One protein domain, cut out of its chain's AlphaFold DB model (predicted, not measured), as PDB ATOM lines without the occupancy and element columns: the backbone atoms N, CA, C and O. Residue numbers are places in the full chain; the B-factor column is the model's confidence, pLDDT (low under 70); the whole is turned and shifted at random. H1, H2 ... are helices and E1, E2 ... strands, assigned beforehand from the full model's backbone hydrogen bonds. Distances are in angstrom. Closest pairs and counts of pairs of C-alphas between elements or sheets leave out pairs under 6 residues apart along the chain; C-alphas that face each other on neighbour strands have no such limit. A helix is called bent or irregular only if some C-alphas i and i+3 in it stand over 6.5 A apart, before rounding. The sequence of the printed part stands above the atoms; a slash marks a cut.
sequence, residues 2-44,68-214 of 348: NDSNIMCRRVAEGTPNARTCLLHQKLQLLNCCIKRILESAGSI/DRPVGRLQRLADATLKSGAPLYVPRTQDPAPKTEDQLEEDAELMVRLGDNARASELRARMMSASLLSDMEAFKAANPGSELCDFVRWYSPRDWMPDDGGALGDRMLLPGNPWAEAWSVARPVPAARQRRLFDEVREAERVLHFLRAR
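This is residues 2 to 44 and 68 to 214 of the 348 residues of the protein "Rab3 GTPase-activating protein catalytic subunit" of Operophtera brumata (winter moth) (UniProt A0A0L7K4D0). What is the main picture? Two lobes stand at the two ends of the longest axis: one holds the antiparallel helices H1 and H6, the other holds H3b, H4, H5 and the small strand hairpin E1 and E2. The helical hairpin of H2 and H3a makes an arch between them, with H2 meeting the end of H1 and the bent helix H3 running on from the arch into the second lobe, while the unnamed stretches 92 to 100 and 186 to 199 also cross between the lobes. How is it made up? The printed part has 190 residues with six named helices and two named strands, in the order H1 E1 E2 H2 H3 H4 H5 H6; the class is mostly helix and the sheet, E1 - E2, is antiparallel. How large and how dense is it? It is only just loose, close to compact, with a radius of gyration of the C-alphas of 19.6 A and spans of 56 by 42 by 27 A.

What comes first along the printed part? Residues 2 to 21 hold no named element, and then H1 runs over residues 22 to 44 for 33.2 A, from C-alpha 22 at (159.856, 172.561, 97.691). After the cut come E1, residues 73 to 81, which bends by 94 degrees at residue 78, and E2, residues 87 to 91. Which helices follow? H2 covers residues 101 to 114, 20.0 A long. H3, residues 118 to 142, was assigned as one helix by its hydrogen bonds but is bent, with C-alphas 128 and 131 6.8 A apart; its arms are H3a, residues 118 to 128, 15.3 A, and H3b, residues 131 to 142, 16.4 A, the latter beginning at C-alpha 131, (138.846, 160.744, 99.466). Where do the named elements end? H4 covers residues 148 to 155, H5 residues 178 to 185, and H6 residues 200 to 212, 18.2 A long and ending at C-alpha 212, (155.069, 186.406, 100.022).

What does H1 touch? H1 and H6 touch at a shallow tilt of 34 degrees, only just short of steep, opposite ways, the closest C-alphas being those of Cys 33 and Glu 200, 4.6 A apart. H1 and H2 only just touch, with 3 pairs of C-alphas within 8 A, and only at their ends, the closest being Leu 22 and Glu 101 at 6.7 A. How are the hairpins formed? In the hairpin of E1 and E2, N 74 and O 90 are 2.9 A apart and N 90 and O 75 are 2.8 A apart, within hydrogen-bond range. H2 and H3a, a helical hairpin, touch at a shallow tilt of 18 degrees, opposite ways, with C-alphas 114 and 120 closest at 5.0 A. What lies round H3b? H3b and H5 touch at a steep tilt of 47 degrees, the same way, with C-alphas 133 and 182 closest at 6.0 A; H3b and H4 are close but not clearly touching, with C-alphas 139 and 151 closest at 6.9 A. The closest C-alphas of E2 and H3b are those of Pro 91 and Phe 139, 5.2 A apart. Are the helix backbones complete? In H1, H2, H3a, H3b, H4, H5 and H6 every O i to N i+4 pair is within hydrogen-bond range.

How far does it reach? The two C-alphas farthest apart are those of Gly 85 and Arg 214, 58.7 A. Where is the chain cut, and which links are long? Residues 45 to 67 are not printed, and C-alphas 44 and 68 are 29.1 A apart across the cut. The links H4 to H5 and H5 to H6 are long. Where is confidence low? The mean pLDDT of the printed part is 82.8, and 34 residues are under 70, among them 118 to 129 and 162 to 167.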
ATOM      1  N   ASN A   2     146.430 184.634  75.257       42.47
ATOM      2  CA  ASN A   2     147.133 183.341  75.207       42.47
ATOM      3  C   ASN A   2     147.327 182.790  76.628       42.47
ATOM      4  O   ASN A   2     148.032 183.415  77.423       42.47
ATOM      5  N   ASP A   3     146.765 181.614  76.913       51.31
ATOM      6  CA  ASP A   3     146.820 180.925  78.217       51.31
ATOM      7  C   ASP A   3     148.260 180.720  78.735       51.31
ATOM      8  O   ASP A   3     148.521 180.676  79.938       51.31
ATOM      9  N   SER A   4     149.244 180.711  77.831       53.25
ATOM     10  CA  SER A   4     150.678 180.580  78.130       53.25
ATOM     11  C   SER A   4     151.311 181.781  78.860       53.25
ATOM     12  O   SER A   4     152.489 181.722  79.224       53.25
ATOM     13  N   ASN A   5     150.588 182.895  79.041       60.78
ATOM     14  CA  ASN A   5     151.103 184.075  79.749       60.78
ATOM     15  C   ASN A   5     150.867 184.056  81.264       60.78
ATOM     16  O   ASN A   5     151.549 184.802  81.960       60.78
ATOM     17  N   ILE A   6     149.943 183.232  81.766       70.69
ATOM     18  CA  ILE A   6     149.573 183.213  83.193       70.69
ATOM     19  C   ILE A   6     150.331 182.112  83.954       70.69
ATOM     20  O   ILE A   6     150.615 182.257  85.139       70.69
ATOM     21  N   MET A   7     150.731 181.040  83.265       77.19
ATOM     22  CA  MET A   7     151.493 179.937  83.857       77.19
ATOM     23  C   MET A   7     152.922 180.335  84.246       77.19
ATOM     24  O   MET A   7     153.606 181.077  83.530       77.19
ATOM     25  N   CYS A   8     153.434 179.739  85.325       73.06
ATOM     26  CA  CYS A   8     154.851 179.792  85.665       73.06
ATOM     27  C   CYS A   8     155.661 179.041  84.600       73.06
ATOM     28  O   CYS A   8     155.723 177.808  84.576       73.06
ATOM     29  N   ARG A   9     156.282 179.800  83.694       69.94
ATOM     30  CA  ARG A   9     157.072 179.263  82.579       69.94
ATOM     31  C   ARG A   9     158.261 178.441  83.087       69.94
ATOM     32  O   ARG A   9     158.895 178.806  84.072       69.94
ATOM     33  N   ARG A  10     158.610 177.381  82.345       71.44
ATOM     34  CA  ARG A  10     159.731 176.451  82.627       71.44
ATOM     35  C   ARG A  10     159.575 175.592  83.889       71.44
ATOM     36  O   ARG A  10     160.519 174.903  84.269       71.44
ATOM     37  N   VAL A  11     158.401 175.597  84.511       77.88
ATOM     38  CA  VAL A  11     158.030 174.622  85.538       77.88
ATOM     39  C   VAL A  11     157.388 173.427  84.839       77.88
ATOM     40  O   VAL A  11     156.561 173.618  83.948       77.88
ATOM     41  N   ALA A  12     157.802 172.208  85.192       72.56
ATOM     42  CA  ALA A  12     157.262 171.000  84.574       72.56
ATOM     43  C   ALA A  12     155.762 170.868  84.877       72.56
ATOM     44  O   ALA A  12     155.347 171.050  86.024       72.56
ATOM     45  N   GLU A  13     154.965 170.549  83.859       74.06
ATOM     46  CA  GLU A  13     153.534 170.293  84.024       74.06
ATOM     47  C   GLU A  13     153.285 169.010  84.826       74.06
ATOM     48  O   GLU A  13     154.070 168.061  84.765       74.06
ATOM     49  N   GLY A  14     152.167 168.974  85.551       79.06
ATOM     50  CA  GLY A  14     151.739 167.814  86.332       79.06
ATOM     51  C   GLY A  14     151.670 168.091  87.830       79.06
ATOM     52  O   GLY A  14     151.811 169.228  88.273       79.06
ATOM     53  N   THR A  15     151.411 167.036  88.602       85.94
ATOM     54  CA  THR A  15     151.337 167.105  90.064       85.94
ATOM     55  C   THR A  15     152.704 167.440  90.676       85.94
ATOM     56  O   THR A  15     153.742 167.186  90.050       85.94
ATOM     57  N   PRO A  16     152.740 168.009  91.897       88.06
ATOM     58  CA  PRO A  16     153.994 168.312  92.570       88.06
ATOM     59  C   PRO A  16     154.912 167.089  92.668       88.06
ATOM     60  O   PRO A  16     154.502 166.007  93.086       88.06
ATOM     61  N   ASN A  17     156.171 167.261  92.265       79.31
ATOM     62  CA  ASN A  17     157.150 166.182  92.234       79.31
ATOM     63  C   ASN A  17     158.053 166.221  93.472       79.31
ATOM     64  O   ASN A  17     158.959 167.055  93.548       79.31
ATOM     65  N   ALA A  18     157.885 165.256  94.378       75.69
ATOM     66  CA  ALA A  18     158.688 165.113  95.598       75.69
ATOM     67  C   ALA A  18     160.206 164.924  95.355       75.69
ATOM     68  O   ALA A  18     161.002 165.006  96.278       75.69
ATOM     69  N   ARG A  19     160.651 164.687  94.110       70.94
ATOM     70  CA  ARG A  19     162.083 164.644  93.735       70.94
ATOM     71  C   ARG A  19     162.673 166.019  93.394       70.94
ATOM     72  O   ARG A  19     163.821 166.113  92.946       70.94
ATOM     73  N   THR A  20     161.876 167.075  93.480       75.31
ATOM     74  CA  THR A  20     162.283 168.458  93.204       75.31
ATOM     75  C   THR A  20     162.235 169.275  94.485       75.31
ATOM     76  O   THR A  20     161.595 168.867  95.446       75.31
ATOM     77  N   CYS A  21     162.919 170.419  94.533       82.88
ATOM     78  CA  CYS A  21     162.883 171.246  95.735       82.88
ATOM     79  C   CYS A  21     161.471 171.791  96.002       82.88
ATOM     80  O   CYS A  21     160.686 171.995  95.073       82.88
ATOM     81  N   LEU A  22     161.177 172.098  97.266       86.75
ATOM     82  CA  LEU A  22     159.856 172.561  97.691       86.75
ATOM     83  C   LEU A  22     159.366 173.795  96.912       86.75
ATOM     84  O   LEU A  22     158.190 173.878  96.570       86.75
ATOM     85  N   LEU A  23     160.255 174.731  96.558       87.88
ATOM     86  CA  LEU A  23     159.873 175.875  95.719       87.88
ATOM     87  C   LEU A  23     159.338 175.432  94.352       87.88
ATOM     88  O   LEU A  23     158.328 175.957  93.896       87.88
ATOM     89  N   HIS A  24     159.987 174.456  93.711       86.38
ATOM     90  CA  HIS A  24     159.520 173.921  92.434       86.38
ATOM     91  C   HIS A  24     158.149 173.262  92.593       86.38
ATOM     92  O   HIS A  24     157.237 173.567  91.830       86.38
ATOM     93  N   GLN A  25     157.979 172.445  93.632       89.00
ATOM     94  CA  GLN A  25     156.712 171.788  93.950       89.00
ATOM     95  C   GLN A  25     155.568 172.792  94.179       89.00
ATOM     96  O   GLN A  25     154.470 172.604  93.659       89.00
ATOM     97  N   LYS A  26     155.819 173.895  94.899       92.69
ATOM     98  CA  LYS A  26     154.831 174.969  95.119       92.69
ATOM     99  C   LYS A  26     154.432 175.653  93.811       92.69
ATOM    100  O   LYS A  26     153.251 175.894  93.587       92.69
ATOM    101  N   LEU A  27     155.389 175.921  92.921       92.44
ATOM    102  CA  LEU A  27     155.094 176.485  91.599       92.44
ATOM    103  C   LEU A  27     154.336 175.494  90.700       92.44
ATOM    104  O   LEU A  27     153.472 175.912  89.933       92.44
ATOM    105  N   GLN A  28     154.614 174.191  90.811       92.31
ATOM    106  CA  GLN A  28     153.827 173.152  90.141       92.31
ATOM    107  C   GLN A  28     152.384 173.146  90.648       92.31
ATOM    108  O   GLN A  28     151.461 173.184  89.838       92.31
ATOM    109  N   LEU A  29     152.183 173.187  91.971       94.25
ATOM    110  CA  LEU A  29     150.851 173.269  92.571       94.25
ATOM    111  C   LEU A  29     150.100 174.526  92.103       94.25
ATOM    112  O   LEU A  29     148.925 174.438  91.751       94.25
ATOM    113  N   LEU A  30     150.778 175.674  92.021       94.12
ATOM    114  CA  LEU A  30     150.188 176.908  91.498       94.12
ATOM    115  C   LEU A  30     149.755 176.762  90.030       94.12
ATOM    116  O   LEU A  30     148.639 177.144  89.685       94.12
ATOM    117  N   ASN A  31     150.589 176.154  89.181       92.81
ATOM    118  CA  ASN A  31     150.220 175.847  87.797       92.81
ATOM    119  C   ASN A  31     149.017 174.889  87.723       92.81
ATOM    120  O   ASN A  31     148.140 175.091  86.882       92.81
ATOM    121  N   CYS A  32     148.927 173.883  88.606       91.88
ATOM    122  CA  CYS A  32     147.747 173.015  88.701       91.88
ATOM    123  C   CYS A  32     146.478 173.814  89.018       91.88
ATOM    124  O   CYS A  32     145.455 173.604  88.369       91.88
ATOM    125  N   CYS A  33     146.554 174.741  89.979       92.81
ATOM    126  CA  CYS A  33     145.425 175.593  90.352       92.81
ATOM    127  C   CYS A  33     144.984 176.473  89.178       92.81
ATOM    128  O   CYS A  33     143.813 176.461  88.810       92.81
ATOM    129  N   ILE A  34     145.926 177.174  88.532       90.62
ATOM    130  CA  ILE A  34     145.642 178.025  87.366       90.62
ATOM    131  C   ILE A  34     144.981 177.204  86.256       90.62
ATOM    132  O   ILE A  34     143.982 177.636  85.688       90.62
ATOM    133  N   LYS A  35     145.504 176.007  85.965       89.75
ATOM    134  CA  LYS A  35     144.975 175.142  84.905       89.75
ATOM    135  C   LYS A  35     143.521 174.759  85.170       89.75
ATOM    136  O   LYS A  35     142.681 174.962  84.300       89.75
ATOM    137  N   ARG A  36     143.222 174.279  86.379       89.50
ATOM    138  CA  ARG A  36     141.864 173.878  86.774       89.50
ATOM    139  C   ARG A  36     140.890 175.061  86.800       89.50
ATOM    140  O   ARG A  36     139.748 174.912  86.377       89.50
ATOM    141  N   ILE A  37     141.341 176.249  87.216       88.75
ATOM    142  CA  ILE A  37     140.530 177.478  87.163       88.75
ATOM    143  C   ILE A  37     140.199 177.853  85.713       88.75
ATOM    144  O   ILE A  37     139.050 178.169  85.416       88.75
ATOM    145  N   LEU A  38     141.173 177.788  84.800       86.94
ATOM    146  CA  LEU A  38     140.954 178.081  83.380       86.94
ATOM    147  C   LEU A  38     140.022 177.058  82.716       86.94
ATOM    148  O   LEU A  38     139.132 177.447  81.963       86.94
ATOM    149  N   GLU A  39     140.183 175.770  83.025       85.38
ATOM    150  CA  GLU A  39     139.291 174.702  82.555       85.38
ATOM    151  C   GLU A  39     137.853 174.912  83.065       85.38
ATOM    152  O   GLU A  39     136.898 174.801  82.292       85.38
ATOM    153  N   SER A  40     137.692 175.309  84.332       78.75
ATOM    154  CA  SER A  40     136.385 175.648  84.910       78.75
ATOM    155  C   SER A  40     135.771 176.896  84.265       78.75
ATOM    156  O   SER A  40     134.589 176.895  83.928       78.75
ATOM    157  N   ALA A  41     136.558 177.952  84.044       70.75
ATOM    158  CA  ALA A  41     136.094 179.187  83.410       70.75
ATOM    159  C   ALA A  41     135.706 178.977  81.934       70.75
ATOM    160  O   ALA A  41     134.722 179.546  81.459       70.75
ATOM    161  N   GLY A  42     136.435 178.115  81.217       58.38
ATOM    162  CA  GLY A  42     136.092 177.700  79.856       58.38
ATOM    163  C   GLY A  42     134.786 176.902  79.784       58.38
ATOM    164  O   GLY A  42     134.043 177.041  78.814       58.38
ATOM    165  N   SER A  43     134.464 176.126  80.825       53.31
ATOM    166  CA  SER A  43     133.192 175.400  80.928       53.31
ATOM    167  C   SER A  43     131.993 176.324  81.190       53.31
ATOM    168  O   SER A  43     130.895 176.041  80.715       53.31
ATOM    169  N   ILE A  44     132.192 177.445  81.893       47.72
ATOM    170  CA  ILE A  44     131.138 178.434  82.193       47.72
ATOM    171  C   ILE A  44     130.788 179.277  80.953       47.72
ATOM    172  O   ILE A  44     129.623 179.607  80.731       47.72
ATOM    173  N   ASP A  68     117.625 156.368  93.555       55.78
ATOM    174  CA  ASP A  68     117.541 155.024  92.986       55.78
ATOM    175  C   ASP A  68     117.970 154.937  91.512       55.78
ATOM    176  O   ASP A  68     118.071 153.836  90.959       55.78
ATOM    177  N   ARG A  69     118.221 156.065  90.828       75.06
ATOM    178  CA  ARG A  69     118.725 156.036  89.449       75.06
ATOM    179  C   ARG A  69     120.251 156.005  89.430       75.06
ATOM    180  O   ARG A  69     120.886 156.896  89.988       75.06
ATOM    181  N   PRO A  70     120.858 155.041  88.721       84.62
ATOM    182  CA  PRO A  70     122.302 154.981  88.633       84.62
ATOM    183  C   PRO A  70     122.873 156.150  87.827       84.62
ATOM    184  O   PRO A  70     122.511 156.349  86.665       84.62
ATOM    185  N   VAL A  71     123.818 156.875  88.419       91.25
ATOM    186  CA  VAL A  71     124.473 158.051  87.829       91.25
ATOM    187  C   VAL A  71     125.986 157.997  88.030       91.25
ATOM    188  O   VAL A  71     126.489 157.290  88.894       91.25
ATOM    189  N   GLY A  72     126.743 158.731  87.209       89.75
ATOM    190  CA  GLY A  72     128.202 158.799  87.356       89.75
ATOM    191  C   GLY A  72     128.945 157.518  86.959       89.75
ATOM    192  O   GLY A  72     130.021 157.263  87.482       89.75
ATOM    193  N   ARG A  73     128.406 156.708  86.041       94.44
ATOM    194  CA  ARG A  73     129.086 155.517  85.497       94.44
ATOM    195  C   ARG A  73     130.075 155.904  84.394       94.44
ATOM    196  O   ARG A  73     129.719 156.672  83.505       94.44
ATOM    197  N   LEU A  74     131.284 155.344  84.421       92.19
ATOM    198  CA  LEU A  74     132.254 155.444  83.323       92.19
ATOM    199  C   LEU A  74     132.088 154.282  82.342       92.19
ATOM    200  O   LEU A  74     131.736 154.480  81.185       92.19
ATOM    201  N   GLN A  75     132.315 153.062  82.823       93.00
ATOM    202  CA  GLN A  75     132.201 151.838  82.036       93.00
ATOM    203  C   GLN A  75     131.825 150.661  82.933       93.00
ATOM    204  O   GLN A  75     131.965 150.726  84.155       93.00
ATOM    205  N   ARG A  76     131.357 149.565  82.336       93.62
ATOM    206  CA  ARG A  76     131.139 148.311  83.064       93.62
ATOM    207  C   ARG A  76     132.489 147.690  83.448       93.62
ATOM    208  O   ARG A  76     133.408 147.678  82.630       93.62
ATOM    209  N   LEU A  77     132.608 147.164  84.667       90.56
ATOM    210  CA  LEU A  77     133.816 146.468  85.118       90.56
ATOM    211  C   LEU A  77     133.824 145.030  84.580       90.56
ATOM    212  O   LEU A  77     133.477 144.096  85.298       90.56
ATOM    213  N   ALA A  78     134.214 144.859  83.314       88.88
ATOM    214  CA  ALA A  78     134.274 143.552  82.648       88.88
ATOM    215  C   ALA A  78     133.009 142.699  82.933       88.88
ATOM    216  O   ALA A  78     131.883 143.207  82.867       88.88
ATOM    217  N   ASP A  79     133.192 141.430  83.304       85.94
ATOM    218  CA  ASP A  79     132.113 140.506  83.677       85.94
ATOM    219  C   ASP A  79     131.806 140.502  85.185       85.94
ATOM    220  O   ASP A  79     131.069 139.646  85.670       85.94
ATOM    221  N   ALA A  80     132.344 141.458  85.950       87.56
ATOM    222  CA  ALA A  80     132.071 141.546  87.377       87.56
ATOM    223  C   ALA A  80     130.605 141.926  87.640       87.56
ATOM    224  O   ALA A  80     130.022 142.806  86.996       87.56
ATOM    225  N   THR A  81     130.026 141.270  88.637       90.81
ATOM    226  CA  THR A  81     128.687 141.546  89.152       90.81
ATOM    227  C   THR A  81     128.765 141.977  90.607       90.81
ATOM    228  O   THR A  81     129.680 141.592  91.338       90.81
ATOM    229  N   LEU A  82     127.790 142.777  91.018       89.94
ATOM    230  CA  LEU A  82     127.482 142.994  92.420       89.94
ATOM    231  C   LEU A  82     127.037 141.672  93.052       89.94
ATOM    232  O   LEU A  82     126.580 140.758  92.355       89.94
ATOM    233  N   LYS A  83     127.078 141.599  94.378       85.44
ATOM    234  CA  LYS A  83     126.537 140.468  95.143       85.44
ATOM    235  C   LYS A  83     125.052 140.200  94.864       85.44
ATOM    236  O   LYS A  83     124.614 139.056  94.891       85.44
ATOM    237  N   SER A  84     124.292 141.237  94.510       86.12
ATOM    238  CA  SER A  84     122.894 141.130  94.064       86.12
ATOM    239  C   SER A  84     122.718 140.464  92.688       86.12
ATOM    240  O   SER A  84     121.590 140.218  92.266       86.12
ATOM    241  N   GLY A  85     123.809 140.195  91.963       85.88
ATOM    242  CA  GLY A  85     123.809 139.656  90.601       85.88
ATOM    243  C   GLY A  85     123.724 140.724  89.503       85.88
ATOM    244  O   GLY A  85     123.899 140.406  88.326       85.88
ATOM    245  N   ALA A  86     123.500 141.994  89.853       90.19
ATOM    246  CA  ALA A  86     123.496 143.091  88.887       90.19
ATOM    247  C   ALA A  86     124.913 143.378  88.339       90.19
ATOM    248  O   ALA A  86     125.899 143.128  89.031       90.19
ATOM    249  N   PRO A  87     125.065 143.927  87.122       92.12
ATOM    250  CA  PRO A  87     126.378 144.297  86.591       92.12
ATOM    251  C   PRO A  87     127.065 145.383  87.430       92.12
ATOM    252  O   PRO A  87     126.426 146.374  87.788       92.12
ATOM    253  N   LEU A  88     128.366 145.230  87.685       93.69
ATOM    254  CA  LEU A  88     129.177 146.219  88.401       93.69
ATOM    255  C   LEU A  88     129.723 147.269  87.419       93.69
ATOM    256  O   LEU A  88     130.292 146.935  86.376       93.69
ATOM    257  N   TYR A  89     129.569 148.549  87.753       95.44
ATOM    258  CA  TYR A  89     130.068 149.684  86.975       95.44
ATOM    259  C   TYR A  89     131.176 150.442  87.709       95.44
ATOM    260  O   TYR A  89     131.109 150.664  88.914       95.44
ATOM    261  N   VAL A  90     132.177 150.891  86.953       96.38
ATOM    262  CA  VAL A  90     133.230 151.787  87.434       96.38
ATOM    263  C   VAL A  90     132.631 153.188  87.624       96.38
ATOM    264  O   VAL A  90     132.131 153.753  86.641       96.38
ATOM    265  N   PRO A  91     132.651 153.758  88.841       96.00
ATOM    266  CA  PRO A  91     132.184 155.117  89.079       96.00
ATOM    267  C   PRO A  91     133.171 156.151  88.530       96.00
ATOM    268  O   PRO A  91     134.372 155.912  88.429       96.00
ATOM    269  N   ARG A  92     132.658 157.337  88.214       95.44
ATOM    270  CA  ARG A  92     133.451 158.551  88.044       95.44
ATOM    271  C   ARG A  92     133.739 159.117  89.431       95.44
ATOM    272  O   ARG A  92     132.802 159.525  90.114       95.44
ATOM    273  N   THR A  93     135.007 159.150  89.815       94.75
ATOM    274  CA  THR A  93     135.489 159.708  91.084       94.75
ATOM    275  C   THR A  93     136.056 161.113  90.897       94.75
ATOM    276  O   THR A  93     136.234 161.576  89.766       94.75
ATOM    277  N   GLN A  94     136.297 161.811  92.006       92.12
ATOM    278  CA  GLN A  94     137.064 163.054  91.987       92.12
ATOM    279  C   GLN A  94     138.560 162.751  91.859       92.12
ATOM    280  O   GLN A  94     139.045 161.744  92.376       92.12
ATOM    281  N   ASP A  95     139.303 163.641  91.204       87.31
ATOM    282  CA  ASP A  95     140.758 163.522  91.161       87.31
ATOM    283  C   ASP A  95     141.356 163.769  92.554       87.31
ATOM    284  O   ASP A  95     140.944 164.712  93.244       87.31
ATOM    285  N   PRO A  96     142.373 162.992  92.966       85.06
ATOM    286  CA  PRO A  96     143.057 163.231  94.226       85.06
ATOM    287  C   PRO A  96     143.687 164.628  94.242       85.06
ATOM    288  O   PRO A  96     144.210 165.121  93.235       85.06
ATOM    289  N   ALA A  97     143.647 165.268  95.410       88.81
ATOM    290  CA  ALA A  97     144.257 166.575  95.607       88.81
ATOM    291  C   ALA A  97     145.783 166.480  95.402       88.81
ATOM    292  O   ALA A  97     146.432 165.692  96.100       88.81
ATOM    293  N   PRO A  98     146.382 167.254  94.476       91.50
ATOM    294  CA  PRO A  98     147.834 167.354  94.389       91.50
ATOM    295  C   PRO A  98     148.383 167.959  95.684       91.50
ATOM    296  O   PRO A  98     147.885 168.987  96.139       91.50
ATOM    297  N   LYS A  99     149.417 167.337  96.256       90.31
ATOM    298  CA  LYS A  99     150.052 167.794  97.498       90.31
ATOM    299  C   LYS A  99     151.544 168.012  97.315       90.31
ATOM    300  O   LYS A  99     152.195 167.246  96.605       90.31
ATOM    301  N   THR A 100     152.073 169.050  97.949       90.12
ATOM    302  CA  THR A 100     153.517 169.283  98.074       90.12
ATOM    303  C   THR A 100     154.103 168.498  99.251       90.12
ATOM    304  O   THR A 100     153.376 168.032 100.122       90.12
ATOM    305  N   GLU A 101     155.420 168.335  99.276       88.75
ATOM    306  CA  GLU A 101     156.149 167.574 100.299       88.75
ATOM    307  C   GLU A 101     155.874 168.059 101.725       88.75
ATOM    308  O   GLU A 101     155.598 167.241 102.591       88.75
ATOM    309  N   ASP A 102     155.843 169.373 101.954       89.19
ATOM    310  CA  ASP A 102     155.499 169.950 103.259       89.19
ATOM    311  C   ASP A 102     154.054 169.636 103.679       89.19
ATOM    312  O   ASP A 102     153.803 169.356 104.841       89.19
ATOM    313  N   GLN A 103     153.105 169.599 102.739       89.75
ATOM    314  CA  GLN A 103     151.723 169.196 103.031       89.75
ATOM    315  C   GLN A 103     151.637 167.706 103.391       89.75
ATOM    316  O   GLN A 103     150.858 167.321 104.257       89.75
ATOM    317  N   LEU A 104     152.440 166.859 102.736       86.06
ATOM    318  CA  LEU A 104     152.530 165.434 103.067       86.06
ATOM    319  C   LEU A 104     153.178 165.214 104.441       86.06
ATOM    320  O   LEU A 104     152.748 164.330 105.182       86.06
ATOM    321  N   GLU A 105     154.189 166.011 104.785       84.81
ATOM    322  CA  GLU A 105     154.831 166.000 106.100       84.81
ATOM    323  C   GLU A 105     153.868 166.484 107.194       84.81
ATOM    324  O   GLU A 105     153.715 165.803 108.206       84.81
ATOM    325  N   GLU A 106     153.136 167.577 106.964       86.12
ATOM    326  CA  GLU A 106     152.092 168.077 107.868       86.12
ATOM    327  C   GLU A 106     150.996 167.030 108.112       86.12
ATOM    328  O   GLU A 106     150.618 166.785 109.262       86.12
ATOM    329  N   ASP A 107     150.513 166.367 107.055       83.31
ATOM    330  CA  ASP A 107     149.544 165.275 107.171       83.31
ATOM    331  C   ASP A 107     150.108 164.117 108.014       83.31
ATOM    332  O   ASP A 107     149.410 163.565 108.871       83.31
ATOM    333  N   ALA A 108     151.376 163.751 107.795       83.19
ATOM    334  CA  ALA A 108     152.046 162.687 108.536       83.19
ATOM    335  C   ALA A 108     152.233 163.043 110.017       83.19
ATOM    336  O   ALA A 108     151.903 162.240 110.892       83.19
ATOM    337  N   GLU A 109     152.701 164.253 110.318       83.44
ATOM    338  CA  GLU A 109     152.833 164.746 111.685       83.44
ATOM    339  C   GLU A 109     151.492 164.777 112.405       83.44
ATOM    340  O   GLU A 109     151.388 164.382 113.568       83.44
ATOM    341  N   LEU A 110     150.452 165.248 111.723       80.44
ATOM    342  CA  LEU A 110     149.127 165.337 112.298       80.44
ATOM    343  C   LEU A 110     148.587 163.940 112.637       80.44
ATOM    344  O   LEU A 110     148.017 163.754 113.716       80.44
ATOM    345  N   MET A 111     148.832 162.943 111.782       73.81
ATOM    346  CA  MET A 111     148.517 161.543 112.087       73.81
ATOM    347  C   MET A 111     149.262 161.022 113.317       73.81
ATOM    348  O   MET A 111     148.667 160.309 114.125       73.81
ATOM    349  N   VAL A 112     150.534 161.386 113.487       78.62
ATOM    350  CA  VAL A 112     151.328 161.000 114.664       78.62
ATOM    351  C   VAL A 112     150.792 161.672 115.931       78.62
ATOM    352  O   VAL A 112     150.608 161.006 116.949       78.62
ATOM    353  N   ARG A 113     150.490 162.976 115.878       77.50
ATOM    354  CA  ARG A 113     149.985 163.755 117.027       77.50
ATOM    355  C   ARG A 113     148.619 163.289 117.510       77.50
ATOM    356  O   ARG A 113     148.321 163.413 118.695       77.50
ATOM    357  N   LEU A 114     147.796 162.775 116.601       73.38
ATOM    358  CA  LEU A 114     146.496 162.211 116.935       73.38
ATOM    359  C   LEU A 114     146.626 161.051 117.937       73.38
ATOM    360  O   LEU A 114     145.843 160.980 118.882       73.38
ATOM    361  N   GLY A 115     147.653 160.207 117.816       69.50
ATOM    362  CA  GLY A 115     147.850 159.044 118.683       69.50
ATOM    363  C   GLY A 115     146.842 157.910 118.429       69.50
ATOM    364  O   GLY A 115     146.126 157.886 117.424       69.50
ATOM    365  N   ASP A 116     146.781 156.946 119.353       69.44
ATOM    366  CA  ASP A 116     146.064 155.668 119.160       69.44
ATOM    367  C   ASP A 116     144.781 155.507 119.987       69.44
ATOM    368  O   ASP A 116     144.236 154.412 120.114       69.44
ATOM    369  N   ASN A 117     144.261 156.589 120.562       74.62
ATOM    370  CA  ASN A 117     142.983 156.533 121.273       74.62
ATOM    371  C   ASN A 117     141.786 156.471 120.291       74.62
ATOM    372  O   ASN A 117     141.905 156.830 119.121       74.62
ATOM    373  N   ALA A 118     140.613 156.018 120.753       65.06
ATOM    374  CA  ALA A 118     139.442 155.797 119.889       65.06
ATOM    375  C   ALA A 118     139.019 157.054 119.100       65.06
ATOM    376  O   ALA A 118     138.741 156.980 117.907       65.06
ATOM    377  N   ARG A 119     139.072 158.230 119.739       64.62
ATOM    378  CA  ARG A 119     138.780 159.528 119.106       64.62
ATOM    379  C   ARG A 119     139.827 159.922 118.057       64.62
ATOM    380  O   ARG A 119     139.499 160.562 117.064       64.62
ATOM    381  N   ALA A 120     141.084 159.542 118.262       62.81
ATOM    382  CA  ALA A 120     142.156 159.743 117.299       62.81
ATOM    383  C   ALA A 120     142.106 158.766 116.128       62.81
ATOM    384  O   ALA A 120     142.436 159.149 115.009       62.81
ATOM    385  N   SER A 121     141.657 157.531 116.366       64.06
ATOM    386  CA  SER A 121     141.322 156.586 115.301       64.06
ATOM    387  C   SER A 121     140.198 157.148 114.432       64.06
ATOM    388  O   SER A 121     140.335 157.175 113.217       64.06
ATOM    389  N   GLU A 122     139.150 157.712 115.043       62.28
ATOM    390  CA  GLU A 122     138.050 158.374 114.332       62.28
ATOM    391  C   GLU A 122     138.521 159.605 113.535       62.28
ATOM    392  O   GLU A 122     138.129 159.779 112.383       62.28
ATOM    393  N   LEU A 123     139.392 160.461 114.089       60.56
ATOM    394  CA  LEU A 123     139.906 161.620 113.345       60.56
ATOM    395  C   LEU A 123     140.844 161.211 112.196       60.56
ATOM    396  O   LEU A 123     140.742 161.773 111.108       60.56
ATOM    397  N   ARG A 124     141.729 160.223 112.407       64.12
ATOM    398  CA  ARG A 124     142.584 159.660 111.343       64.12
ATOM    399  C   ARG A 124     141.743 159.017 110.253       64.12
ATOM    400  O   ARG A 124     142.002 159.255 109.074       64.12
ATOM    401  N   ALA A 125     140.722 158.261 110.657       61.91
ATOM    402  CA  ALA A 125     139.728 157.711 109.759       61.91
ATOM    403  C   ALA A 125     139.095 158.839 108.956       61.91
ATOM    404  O   ALA A 125     139.170 158.769 107.747       61.91
ATOM    405  N   ARG A 126     138.615 159.922 109.580       62.25
ATOM    406  CA  ARG A 126     138.011 161.073 108.882       62.25
ATOM    407  C   ARG A 126     138.940 161.787 107.898       62.25
ATOM    408  O   ARG A 126     138.500 162.219 106.835       62.25
ATOM    409  N   MET A 127     140.213 161.951 108.247       63.69
ATOM    410  CA  MET A 127     141.179 162.674 107.412       63.69
ATOM    411  C   MET A 127     141.628 161.848 106.208       63.69
ATOM    412  O   MET A 127     141.667 162.371 105.097       63.69
ATOM    413  N   MET A 128     141.862 160.548 106.400       64.19
ATOM    414  CA  MET A 128     142.057 159.599 105.298       64.19
ATOM    415  C   MET A 128     140.747 159.301 104.558       64.19
ATOM    416  O   MET A 128     140.763 158.941 103.383       64.19
ATOM    417  N   SER A 129     139.600 159.474 105.218       69.19
ATOM    418  CA  SER A 129     138.312 159.139 104.634       69.19
ATOM    419  C   SER A 129     137.779 160.218 103.726       69.19
ATOM    420  O   SER A 129     136.779 159.946 103.101       69.19
ATOM    421  N   ALA A 130     138.330 161.429 103.632       82.69
ATOM    422  CA  ALA A 130     137.718 162.427 102.749       82.69
ATOM    423  C   ALA A 130     137.678 161.931 101.288       82.69
ATOM    424  O   ALA A 130     136.619 161.964 100.662       82.69
ATOM    425  N   SER A 131     138.796 161.389 100.785       87.62
ATOM    426  CA  SER A 131     138.846 160.744  99.466       87.62
ATOM    427  C   SER A 131     138.096 159.414  99.454       87.62
ATOM    428  O   SER A 131     137.273 159.200  98.576       87.62
ATOM    429  N   LEU A 132     138.297 158.556 100.464       89.31
ATOM    430  CA  LEU A 132     137.616 157.255 100.535       89.31
ATOM    431  C   LEU A 132     136.086 157.401 100.561       89.31
ATOM    432  O   LEU A 132     135.385 156.665  99.882       89.31
ATOM    433  N   LEU A 133     135.569 158.353 101.333       90.25
ATOM    434  CA  LEU A 133     134.152 158.687 101.444       90.25
ATOM    435  C   LEU A 133     133.641 159.202 100.105       90.25
ATOM    436  O   LEU A 133     132.649 158.679  99.620       90.25
ATOM    437  N   SER A 134     134.345 160.152  99.481       92.88
ATOM    438  CA  SER A 134     134.018 160.640  98.134       92.88
ATOM    439  C   SER A 134     133.933 159.486  97.120       92.88
ATOM    440  O   SER A 134     132.967 159.396  96.358       92.88
ATOM    441  N   ASP A 135     134.869 158.539  97.165       94.44
ATOM    442  CA  ASP A 135     134.868 157.372  96.283       94.44
ATOM    443  C   ASP A 135     133.728 156.394  96.607       94.44
ATOM    444  O   ASP A 135     133.073 155.887  95.696       94.44
ATOM    445  N   MET A 136     133.434 156.157  97.890       94.25
ATOM    446  CA  MET A 136     132.304 155.329  98.333       94.25
ATOM    447  C   MET A 136     130.961 155.935  97.919       94.25
ATOM    448  O   MET A 136     130.078 155.217  97.449       94.25
ATOM    449  N   GLU A 137     130.800 157.251  98.052       93.69
ATOM    450  CA  GLU A 137     129.599 157.972  97.633       93.69
ATOM    451  C   GLU A 137     129.394 157.874  96.116       93.69
ATOM    452  O   GLU A 137     128.301 157.528  95.652       93.69
ATOM    453  N   ALA A 138     130.466 158.082  95.342       95.50
ATOM    454  CA  ALA A 138     130.441 157.970  93.887       95.50
ATOM    455  C   ALA A 138     130.130 156.534  93.447       95.50
ATOM    456  O   ALA A 138     129.355 156.314  92.513       95.50
ATOM    457  N   PHE A 139     130.694 155.545  94.144       95.94
ATOM    458  CA  PHE A 139     130.445 154.136  93.879       95.94
ATOM    459  C   PHE A 139     128.991 153.747  94.143       95.94
ATOM    460  O   PHE A 139     128.383 153.106  93.285       95.94
ATOM    461  N   LYS A 140     128.408 154.174  95.271       95.19
ATOM    462  CA  LYS A 140     126.991 153.938  95.586       95.19
ATOM    463  C   LYS A 140     126.058 154.596  94.571       95.19
ATOM    464  O   LYS A 140     125.061 153.993  94.183       95.19
ATOM    465  N   ALA A 141     126.394 155.799  94.100       94.44
ATOM    466  CA  ALA A 141     125.626 156.487  93.063       94.44
ATOM    467  C   ALA A 141     125.659 155.742  91.714       94.44
ATOM    468  O   ALA A 141     124.652 155.665  91.007       94.44
ATOM    469  N   ALA A 142     126.807 155.156  91.358       95.19
ATOM    470  CA  ALA A 142     126.966 154.375  90.133       95.19
ATOM    471  C   ALA A 142     126.360 152.966  90.235       95.19
ATOM    472  O   ALA A 142     125.881 152.419  89.233       95.19
ATOM    473  N   ASN A 143     126.351 152.377  91.431       95.06
ATOM    474  CA  ASN A 143     125.923 151.005  91.696       95.06
ATOM    475  C   ASN A 143     124.852 150.952  92.802       95.06
ATOM    476  O   ASN A 143     125.148 150.540  93.925       95.06
ATOM    477  N   PRO A 144     123.593 151.329  92.507       92.88
ATOM    478  CA  PRO A 144     122.505 151.215  93.473       92.88
ATOM    479  C   PRO A 144     122.360 149.785  94.006       92.88
ATOM    480  O   PRO A 144     122.391 148.820  93.240       92.88
ATOM    481  N   GLY A 145     122.201 149.654  95.323       89.94
ATOM    482  CA  GLY A 145     122.098 148.357  96.002       89.94
ATOM    483  C   GLY A 145     123.426 147.618  96.197       89.94
ATOM    484  O   GLY A 145     123.404 146.453  96.583       89.94
ATOM    485  N   SER A 146     124.571 148.258  95.934       92.69
ATOM    486  CA  SER A 146     125.883 147.672  96.218       92.69
ATOM    487  C   SER A 146     126.158 147.528  97.715       92.69
ATOM    488  O   SER A 146     125.762 148.388  98.508       92.69
ATOM    489  N   GLU A 147     126.942 146.519  98.081       92.38
ATOM    490  CA  GLU A 147     127.481 146.328  99.429       92.38
ATOM    491  C   GLU A 147     128.972 146.716  99.512       92.38
ATOM    492  O   GLU A 147     129.648 146.907  98.501       92.38
ATOM    493  N   LEU A 148     129.516 146.812 100.733       89.88
ATOM    494  CA  LEU A 148     130.929 147.158 100.953       89.88
ATOM    495  C   LEU A 148     131.889 146.176 100.259       89.88
ATOM    496  O   LEU A 148     132.952 146.577  99.790       89.88
ATOM    497  N   CYS A 149     131.522 144.897 100.150       89.69
ATOM    498  CA  CYS A 149     132.326 143.917  99.420       89.69
ATOM    499  C   CYS A 149     132.446 144.232  97.925       89.69
ATOM    500  O   CYS A 149     133.523 144.049  97.357       89.69
ATOM    501  N   ASP A 150     131.385 144.759  97.306       92.31
ATOM    502  CA  ASP A 150     131.391 145.165  95.900       92.31
ATOM    503  C   ASP A 150     132.308 146.373  95.687       92.31
ATOM    504  O   ASP A 150     133.045 146.435  94.702       92.31
ATOM    505  N   PHE A 151     132.301 147.314  96.636       92.75
ATOM    506  CA  PHE A 151     133.221 148.448  96.626       92.75
ATOM    507  C   PHE A 151     134.671 147.987  96.729       92.75
ATOM    508  O   PHE A 151     135.497 148.391  95.919       92.75
ATOM    509  N   VAL A 152     134.985 147.101  97.677       89.81
ATOM    510  CA  VAL A 152     136.350 146.589  97.886       89.81
ATOM    511  C   VAL A 152     136.833 145.806  96.672       89.81
ATOM    512  O   VAL A 152     137.971 145.992  96.251       89.81
ATOM    513  N   ARG A 153     135.953 145.022  96.036       90.38
ATOM    514  CA  ARG A 153     136.236 144.337  94.768       90.38
ATOM    515  C   ARG A 153     136.744 145.282  93.682       90.38
ATOM    516  O   ARG A 153     137.599 144.892  92.894       90.38
ATOM    517  N   TRP A 154     136.202 146.495  93.620       91.94
ATOM    518  CA  TRP A 154     136.606 147.512  92.652       91.94
ATOM    519  C   TRP A 154     137.804 148.347  93.130       91.94
ATOM    520  O   TRP A 154     138.759 148.529  92.379       91.94
ATOM    521  N   TYR A 155     137.760 148.841  94.367       90.25
ATOM    522  CA  TYR A 155     138.696 149.827  94.905       90.25
ATOM    523  C   TYR A 155     140.031 149.210  95.340       90.25
ATOM    524  O   TYR A 155     141.093 149.780  95.100       90.25
ATOM    525  N   SER A 156     139.993 148.014  95.937       85.81
ATOM    526  CA  SER A 156     141.187 147.235  96.277       85.81
ATOM    527  C   SER A 156     140.984 145.753  95.942       85.81
ATOM    528  O   SER A 156     140.775 144.925  96.831       85.81
ATOM    529  N   PRO A 157     141.090 145.369  94.653       83.25
ATOM    530  CA  PRO A 157     140.895 143.983  94.221       83.25
ATOM    531  C   PRO A 157     141.833 142.976  94.904       83.25
ATOM    532  O   PRO A 157     141.557 141.783  94.900       83.25
ATOM    533  N   ARG A 158     142.954 143.447  95.474       78.56
ATOM    534  CA  ARG A 158     143.905 142.631  96.247       78.56
ATOM    535  C   ARG A 158     143.363 142.212  97.611       78.56
ATOM    536  O   ARG A 158     143.746 141.157  98.099       78.56
ATOM    537  N   ASP A 159     142.499 143.036  98.199       75.94
ATOM    538  CA  ASP A 159     141.878 142.796  99.504       75.94
ATOM    539  C   ASP A 159     140.506 142.113  99.369       75.94
ATOM    540  O   ASP A 159     139.849 141.804 100.366       75.94
ATOM    541  N   TRP A 160     140.059 141.869  98.134       76.81
ATOM    542  CA  TRP A 160     138.836 141.135  97.841       76.81
ATOM    543  C   TRP A 160     139.117 139.634  97.751       76.81
ATOM    544  O   TRP A 160     139.932 139.200  96.938       76.81
ATOM    545  N   MET A 161     138.429 138.837  98.571       73.75
ATOM    546  CA  MET A 161     138.608 137.385  98.617       73.75
ATOM    547  C   MET A 161     137.548 136.685  97.745       73.75
ATOM    548  O   MET A 161     136.357 136.758  98.064       73.75
ATOM    549  N   PRO A 162     137.938 136.007  96.644       68.00
ATOM    550  CA  PRO A 162     136.988 135.350  95.741       68.00
ATOM    551  C   PRO A 162     136.367 134.082  96.340       68.00
ATOM    552  O   PRO A 162     135.217 133.760  96.035       68.00
ATOM    553  N   ASP A 163     137.131 133.373  97.177       63.62
ATOM    554  CA  ASP A 163     136.861 131.982  97.564       63.62
ATOM    555  C   ASP A 163     135.673 131.827  98.537       63.62
ATOM    556  O   ASP A 163     135.034 130.778  98.552       63.62
ATOM    557  N   ASP A 164     135.293 132.892  99.252       60.47
ATOM    558  CA  ASP A 164     134.145 132.923 100.181       60.47
ATOM    559  C   ASP A 164     132.876 133.542  99.557       60.47
ATOM    560  O   ASP A 164     132.072 134.193 100.228       60.47
ATOM    561  N   GLY A 165     132.695 133.417  98.238       60.47
ATOM    562  CA  GLY A 165     131.528 133.988  97.549       60.47
ATOM    563  C   GLY A 165     131.518 135.523  97.529       60.47
ATOM    564  O   GLY A 165     130.454 136.138  97.448       60.47
ATOM    565  N   GLY A 166     132.699 136.146  97.608       62.94
ATOM    566  CA  GLY A 166     132.869 137.600  97.630       62.94
ATOM    567  C   GLY A 166     132.683 138.243  99.007       62.94
ATOM    568  O   GLY A 166     132.337 139.423  99.076       62.94
ATOM    569  N   ALA A 167     132.876 137.493 100.097       65.75
ATOM    570  CA  ALA A 167     132.856 138.032 101.453       65.75
ATOM    571  C   ALA A 167     134.113 138.867 101.773       65.75
ATOM    572  O   ALA A 167     135.197 138.668 101.223       65.75
ATOM    573  N   LEU A 168     133.957 139.830 102.683       72.62
ATOM    574  CA  LEU A 168     135.071 140.588 103.253       72.62
ATOM    575  C   LEU A 168     135.765 139.739 104.321       72.62
ATOM    576  O   LEU A 168     135.080 139.074 105.093       72.62
ATOM    577  N   GLY A 169     137.095 139.797 104.418       68.69
ATOM    578  CA  GLY A 169     137.809 139.102 105.496       68.69
ATOM    579  C   GLY A 169     137.423 139.632 106.880       68.69
ATOM    580  O   GLY A 169     137.128 140.817 107.023       68.69
ATOM    581  N   ASP A 170     137.481 138.788 107.914       68.38
ATOM    582  CA  ASP A 170     136.974 139.084 109.270       68.38
ATOM    583  C   ASP A 170     137.425 140.440 109.842       68.38
ATOM    584  O   ASP A 170     136.673 141.118 110.538       68.38
ATOM    585  N   ARG A 171     138.640 140.887 109.498       70.31
ATOM    586  CA  ARG A 171     139.206 142.180 109.923       70.31
ATOM    587  C   ARG A 171     138.412 143.396 109.428       70.31
ATOM    588  O   ARG A 171     138.398 144.434 110.089       70.31
ATOM    589  N   MET A 172     137.765 143.281 108.271       69.12
ATOM    590  CA  MET A 172     136.934 144.325 107.658       69.12
ATOM    591  C   MET A 172     135.573 144.483 108.341       69.12
ATOM    592  O   MET A 172     134.973 145.551 108.276       69.12
ATOM    593  N   LEU A 173     135.102 143.424 109.004       69.75
ATOM    594  CA  LEU A 173     133.806 143.362 109.683       69.75
ATOM    595  C   LEU A 173     133.915 143.632 111.191       69.75
ATOM    596  O   LEU A 173     132.908 143.598 111.899       69.75
ATOM    597  N   LEU A 174     135.123 143.909 111.695       71.69
ATOM    598  CA  LEU A 174     135.325 144.266 113.095       71.69
ATOM    599  C   LEU A 174     134.626 145.599 113.424       71.69
ATOM    600  O   LEU A 174     134.745 146.561 112.658       71.69
ATOM    601  N   PRO A 175     133.945 145.700 114.582       68.12
ATOM    602  CA  PRO A 175     133.424 146.968 115.081       68.12
ATOM    603  C   PRO A 175     134.548 148.008 115.198       68.12
ATOM    604  O   PRO A 175     135.620 147.698 115.718       68.12
ATOM    605  N   GLY A 176     134.312 149.230 114.719       71.50
ATOM    606  CA  GLY A 176     135.331 150.286 114.696       71.50
ATOM    607  C   GLY A 176     136.236 150.277 113.460       71.50
ATOM    608  O   GLY A 176     137.227 151.007 113.423       71.50
ATOM    609  N   ASN A 177     135.946 149.443 112.452       78.31
ATOM    610  CA  ASN A 177     136.688 149.492 111.197       78.31
ATOM    611  C   ASN A 177     136.345 150.785 110.424       78.31
ATOM    612  O   ASN A 177     135.184 150.979 110.050       78.31
ATOM    613  N   PRO A 178     137.340 151.629 110.092       78.06
ATOM    614  CA  PRO A 178     137.103 152.914 109.442       78.06
ATOM    615  C   PRO A 178     136.454 152.798 108.056       78.06
ATOM    616  O   PRO A 178     135.735 153.705 107.646       78.06
ATOM    617  N   TRP A 179     136.657 151.692 107.334       83.88
ATOM    618  CA  TRP A 179     136.017 151.460 106.036       83.88
ATOM    619  C   TRP A 179     134.536 151.127 106.191       83.88
ATOM    620  O   TRP A 179     133.714 151.646 105.440       83.88
ATOM    621  N   ALA A 180     134.185 150.288 107.168       84.44
ATOM    622  CA  ALA A 180     132.793 149.955 107.457       84.44
ATOM    623  C   ALA A 180     132.029 151.176 107.988       84.44
ATOM    624  O   ALA A 180     130.904 151.432 107.560       84.44
ATOM    625  N   GLU A 181     132.661 151.971 108.856       81.81
ATOM    626  CA  GLU A 181     132.093 153.227 109.350       81.81
ATOM    627  C   GLU A 181     131.893 154.239 108.216       81.81
ATOM    628  O   GLU A 181     130.773 154.725 108.037       81.81
ATOM    629  N   ALA A 182     132.924 154.496 107.400       85.81
ATOM    630  CA  ALA A 182     132.834 155.402 106.253       85.81
ATOM    631  C   ALA A 182     131.752 154.948 105.261       85.81
ATOM    632  O   ALA A 182     130.942 155.756 104.807       85.81
ATOM    633  N   TRP A 183     131.668 153.643 104.993       89.50
ATOM    634  CA  TRP A 183     130.632 153.078 104.138       89.50
ATOM    635  C   TRP A 183     129.232 153.265 104.715       89.50
ATOM    636  O   TRP A 183     128.301 153.544 103.962       89.50
ATOM    637  N   SER A 184     129.056 153.124 106.032       87.12
ATOM    638  CA  SER A 184     127.744 153.275 106.671       87.12
ATOM    639  C   SER A 184     127.180 154.694 106.529       87.12
ATOM    640  O   SER A 184     125.976 154.853 106.338       87.12
ATOM    641  N   VAL A 185     128.049 155.714 106.543       87.12
ATOM    642  CA  VAL A 185     127.652 157.127 106.428       87.12
ATOM    643  C   VAL A 185     127.629 157.649 104.988       87.12
ATOM    644  O   VAL A 185     126.957 158.645 104.722       87.12
ATOM    645  N   ALA A 186     128.319 156.984 104.054       89.75
ATOM    646  CA  ALA A 186     128.365 157.366 102.644       89.75
ATOM    647  C   ALA A 186     126.972 157.342 101.996       89.75
ATOM    648  O   ALA A 186     126.269 156.324 102.038       89.75
ATOM    649  N   ARG A 187     126.594 158.435 101.334       90.94
ATOM    650  CA  ARG A 187     125.336 158.563 100.580       90.94
ATOM    651  C   ARG A 187     125.568 158.326  99.080       90.94
ATOM    652  O   ARG A 187     126.673 158.546  98.605       90.94
ATOM    653  N   PRO A 188     124.567 157.887  98.299       92.81
ATOM    654  CA  PRO A 188     124.711 157.716  96.851       92.81
ATOM    655  C   PRO A 188     124.764 159.078  96.132       92.81
ATOM    656  O   PRO A 188     123.788 159.516  95.529       92.81
ATOM    657  N   VAL A 189     125.908 159.764  96.202       92.25
ATOM    658  CA  VAL A 189     126.125 161.089  95.602       92.25
ATOM    659  C   VAL A 189     127.187 160.980  94.502       92.25
ATOM    660  O   VAL A 189     128.308 160.570  94.795       92.25
ATOM    661  N   PRO A 190     126.893 161.330  93.234       92.81
ATOM    662  CA  PRO A 190     127.892 161.294  92.164       92.81
ATOM    663  C   PRO A 190     128.968 162.368  92.366       92.81
ATOM    664  O   PRO A 190     128.658 163.452  92.854       92.81
ATOM    665  N   ALA A 191     130.195 162.125  91.891       92.62
ATOM    666  CA  ALA A 191     131.338 163.034  92.070       92.62
ATOM    667  C   ALA A 191     131.064 164.504  91.695       92.62
ATOM    668  O   ALA A 191     131.557 165.402  92.364       92.62
ATOM    669  N   ALA A 192     130.231 164.760  90.681       89.19
ATOM    670  CA  ALA A 192     129.864 166.117  90.259       89.19
ATOM    671  C   ALA A 192     129.043 166.912  91.298       89.19
ATOM    672  O   ALA A 192     128.971 168.131  91.198       89.19
ATOM    673  N   ARG A 193     128.408 166.237  92.266       89.81
ATOM    674  CA  ARG A 193     127.585 166.841  93.336       89.81
ATOM    675  C   ARG A 193     128.216 166.729  94.719       89.81
ATOM    676  O   ARG A 193     127.632 167.164  95.705       89.81
ATOM    677  N   GLN A 194     129.373 166.087  94.812       90.19
ATOM    678  CA  GLN A 194     130.088 165.956  96.069       90.19
ATOM    679  C   GLN A 194     130.834 167.247  96.393       90.19
ATOM    680  O   GLN A 194     131.186 168.032  95.509       90.19
ATOM    681  N   ARG A 195     131.159 167.430  97.674       87.94
ATOM    682  CA  ARG A 195     132.088 168.483  98.083       87.94
ATOM    683  C   ARG A 195     133.440 168.263  97.403       87.94
ATOM    684  O   ARG A 195     133.985 167.159  97.461       87.94
ATOM    685  N   ARG A 196     133.992 169.321  96.805       88.25
ATOM    686  CA  ARG A 196     135.287 169.269  96.118       88.25
ATOM    687  C   ARG A 196     136.404 168.863  97.081       88.25
ATOM    688  O   ARG A 196     136.536 169.440  98.161       88.25
ATOM    689  N   LEU A 197     137.215 167.881  96.682       88.56
ATOM    690  CA  LEU A 197     138.412 167.461  97.428       88.56
ATOM    691  C   LEU A 197     139.559 168.471  97.318       88.56
ATOM    692  O   LEU A 197     140.446 168.498  98.170       88.56
ATOM    693  N   PHE A 198     139.549 169.282  96.264       91.00
ATOM    694  CA  PHE A 198     140.565 170.280  95.982       91.00
ATOM    695  C   PHE A 198     139.896 171.620  95.691       91.00
ATOM    696  O   PHE A 198     139.003 171.692  94.853       91.00
ATOM    697  N   ASP A 199     140.333 172.653  96.402       90.88
ATOM    698  CA  ASP A 199     139.897 174.034  96.210       90.88
ATOM    699  C   ASP A 199     141.048 174.795  95.555       90.88
ATOM    700  O   ASP A 199     142.046 175.128  96.203       90.88
ATOM    701  N   GLU A 200     140.932 175.011  94.246       92.38
ATOM    702  CA  GLU A 200     141.988 175.611  93.439       92.38
ATOM    703  C   GLU A 200     142.349 177.022  93.913       92.38
ATOM    704  O   GLU A 200     143.519 177.405  93.893       92.38
ATOM    705  N   VAL A 201     141.349 177.800  94.334       91.25
ATOM    706  CA  VAL A 201     141.529 179.197  94.738       91.25
ATOM    707  C   VAL A 201     142.260 179.240  96.070       91.25
ATOM    708  O   VAL A 201     143.304 179.884  96.190       91.25
ATOM    709  N   ARG A 202     141.772 178.482  97.054       91.94
ATOM    710  CA  ARG A 202     142.365 178.457  98.392       91.94
ATOM    711  C   ARG A 202     143.782 177.887  98.385       91.94
ATOM    712  O   ARG A 202     144.636 178.377  99.124       91.94
ATOM    713  N   GLU A 203     144.062 176.859  97.585       93.81
ATOM    714  CA  GLU A 203     145.421 176.313  97.471       93.81
ATOM    715  C   GLU A 203     146.368 177.283  96.747       93.81
ATOM    716  O   GLU A 203     147.498 177.485  97.205       93.81
ATOM    717  N   ALA A 204     145.911 177.967  95.690       93.44
ATOM    718  CA  ALA A 204     146.699 179.011  95.034       93.44
ATOM    719  C   ALA A 204     147.044 180.156  96.000       93.44
ATOM    720  O   ALA A 204     148.202 180.575  96.077       93.44
ATOM    721  N   GLU A 205     146.072 180.628  96.783       94.38
ATOM    722  CA  GLU A 205     146.288 181.658  97.800       94.38
ATOM    723  C   GLU A 205     147.307 181.224  98.853       94.38
ATOM    724  O   GLU A 205     148.199 182.004  99.194       94.38
ATOM    725  N   ARG A 206     147.240 179.975  99.334       94.31
ATOM    726  CA  ARG A 206     148.237 179.443 100.276       94.31
ATOM    727  C   ARG A 206     149.636 179.440  99.682       94.31
ATOM    728  O   ARG A 206     150.579 179.838 100.364       94.31
ATOM    729  N   VAL A 207     149.790 179.034  98.421       93.62
ATOM    730  CA  VAL A 207     151.090 179.078  97.735       93.62
ATOM    731  C   VAL A 207     151.598 180.517  97.620       93.62
ATOM    732  O   VAL A 207     152.751 180.793  97.957       93.62
ATOM    733  N   LEU A 208     150.755 181.455  97.186       93.00
ATOM    734  CA  LEU A 208     151.138 182.863  97.049       93.00
ATOM    735  C   LEU A 208     151.492 183.492  98.400       93.00
ATOM    736  O   LEU A 208     152.478 184.225  98.500       93.00
ATOM    737  N   HIS A 209     150.737 183.171  99.449       93.75
ATOM    738  CA  HIS A 209     151.025 183.603 100.809       93.75
ATOM    739  C   HIS A 209     152.361 183.038 101.304       93.75
ATOM    740  O   HIS A 209     153.190 183.796 101.807       93.75
ATOM    741  N   PHE A 210     152.612 181.742 101.092       92.25
ATOM    742  CA  PHE A 210     153.880 181.089 101.422       92.25
ATOM    743  C   PHE A 210     155.075 181.788 100.764       92.25
ATOM    744  O   PHE A 210     156.097 182.012 101.413       92.25
ATOM    745  N   LEU A 211     154.955 182.159  99.487       89.69
ATOM    746  CA  LEU A 211     156.012 182.876  98.769       89.69
ATOM    747  C   LEU A 211     156.179 184.310  99.287       89.69
ATOM    748  O   LEU A 211     157.304 184.763  99.490       89.69
ATOM    749  N   ARG A 212     155.071 185.019  99.534       91.50
ATOM    750  CA  ARG A 212     155.069 186.406 100.022       91.50
ATOM    751  C   ARG A 212     155.644 186.540 101.433       91.50
ATOM    752  O   ARG A 212     156.279 187.546 101.729       91.50
ATOM    753  N   ALA A 213     155.401 185.563 102.302       91.56
ATOM    754  CA  ALA A 213     155.807 185.608 103.704       91.56
ATOM    755  C   ALA A 213     157.309 185.344 103.924       91.56
ATOM    756  O   ALA A 213     157.789 185.452 105.052       91.56
ATOM    757  N   ARG A 214     158.070 184.995 102.875       88.00
ATOM    758  CA  ARG A 214     159.477 184.596 102.998       88.00
ATOM    759  C   ARG A 214     160.452 185.748 102.735       88.00
ATOM    760  O   ARG A 214     160.331 186.434 101.720       88.00
TER     761      ARG A 214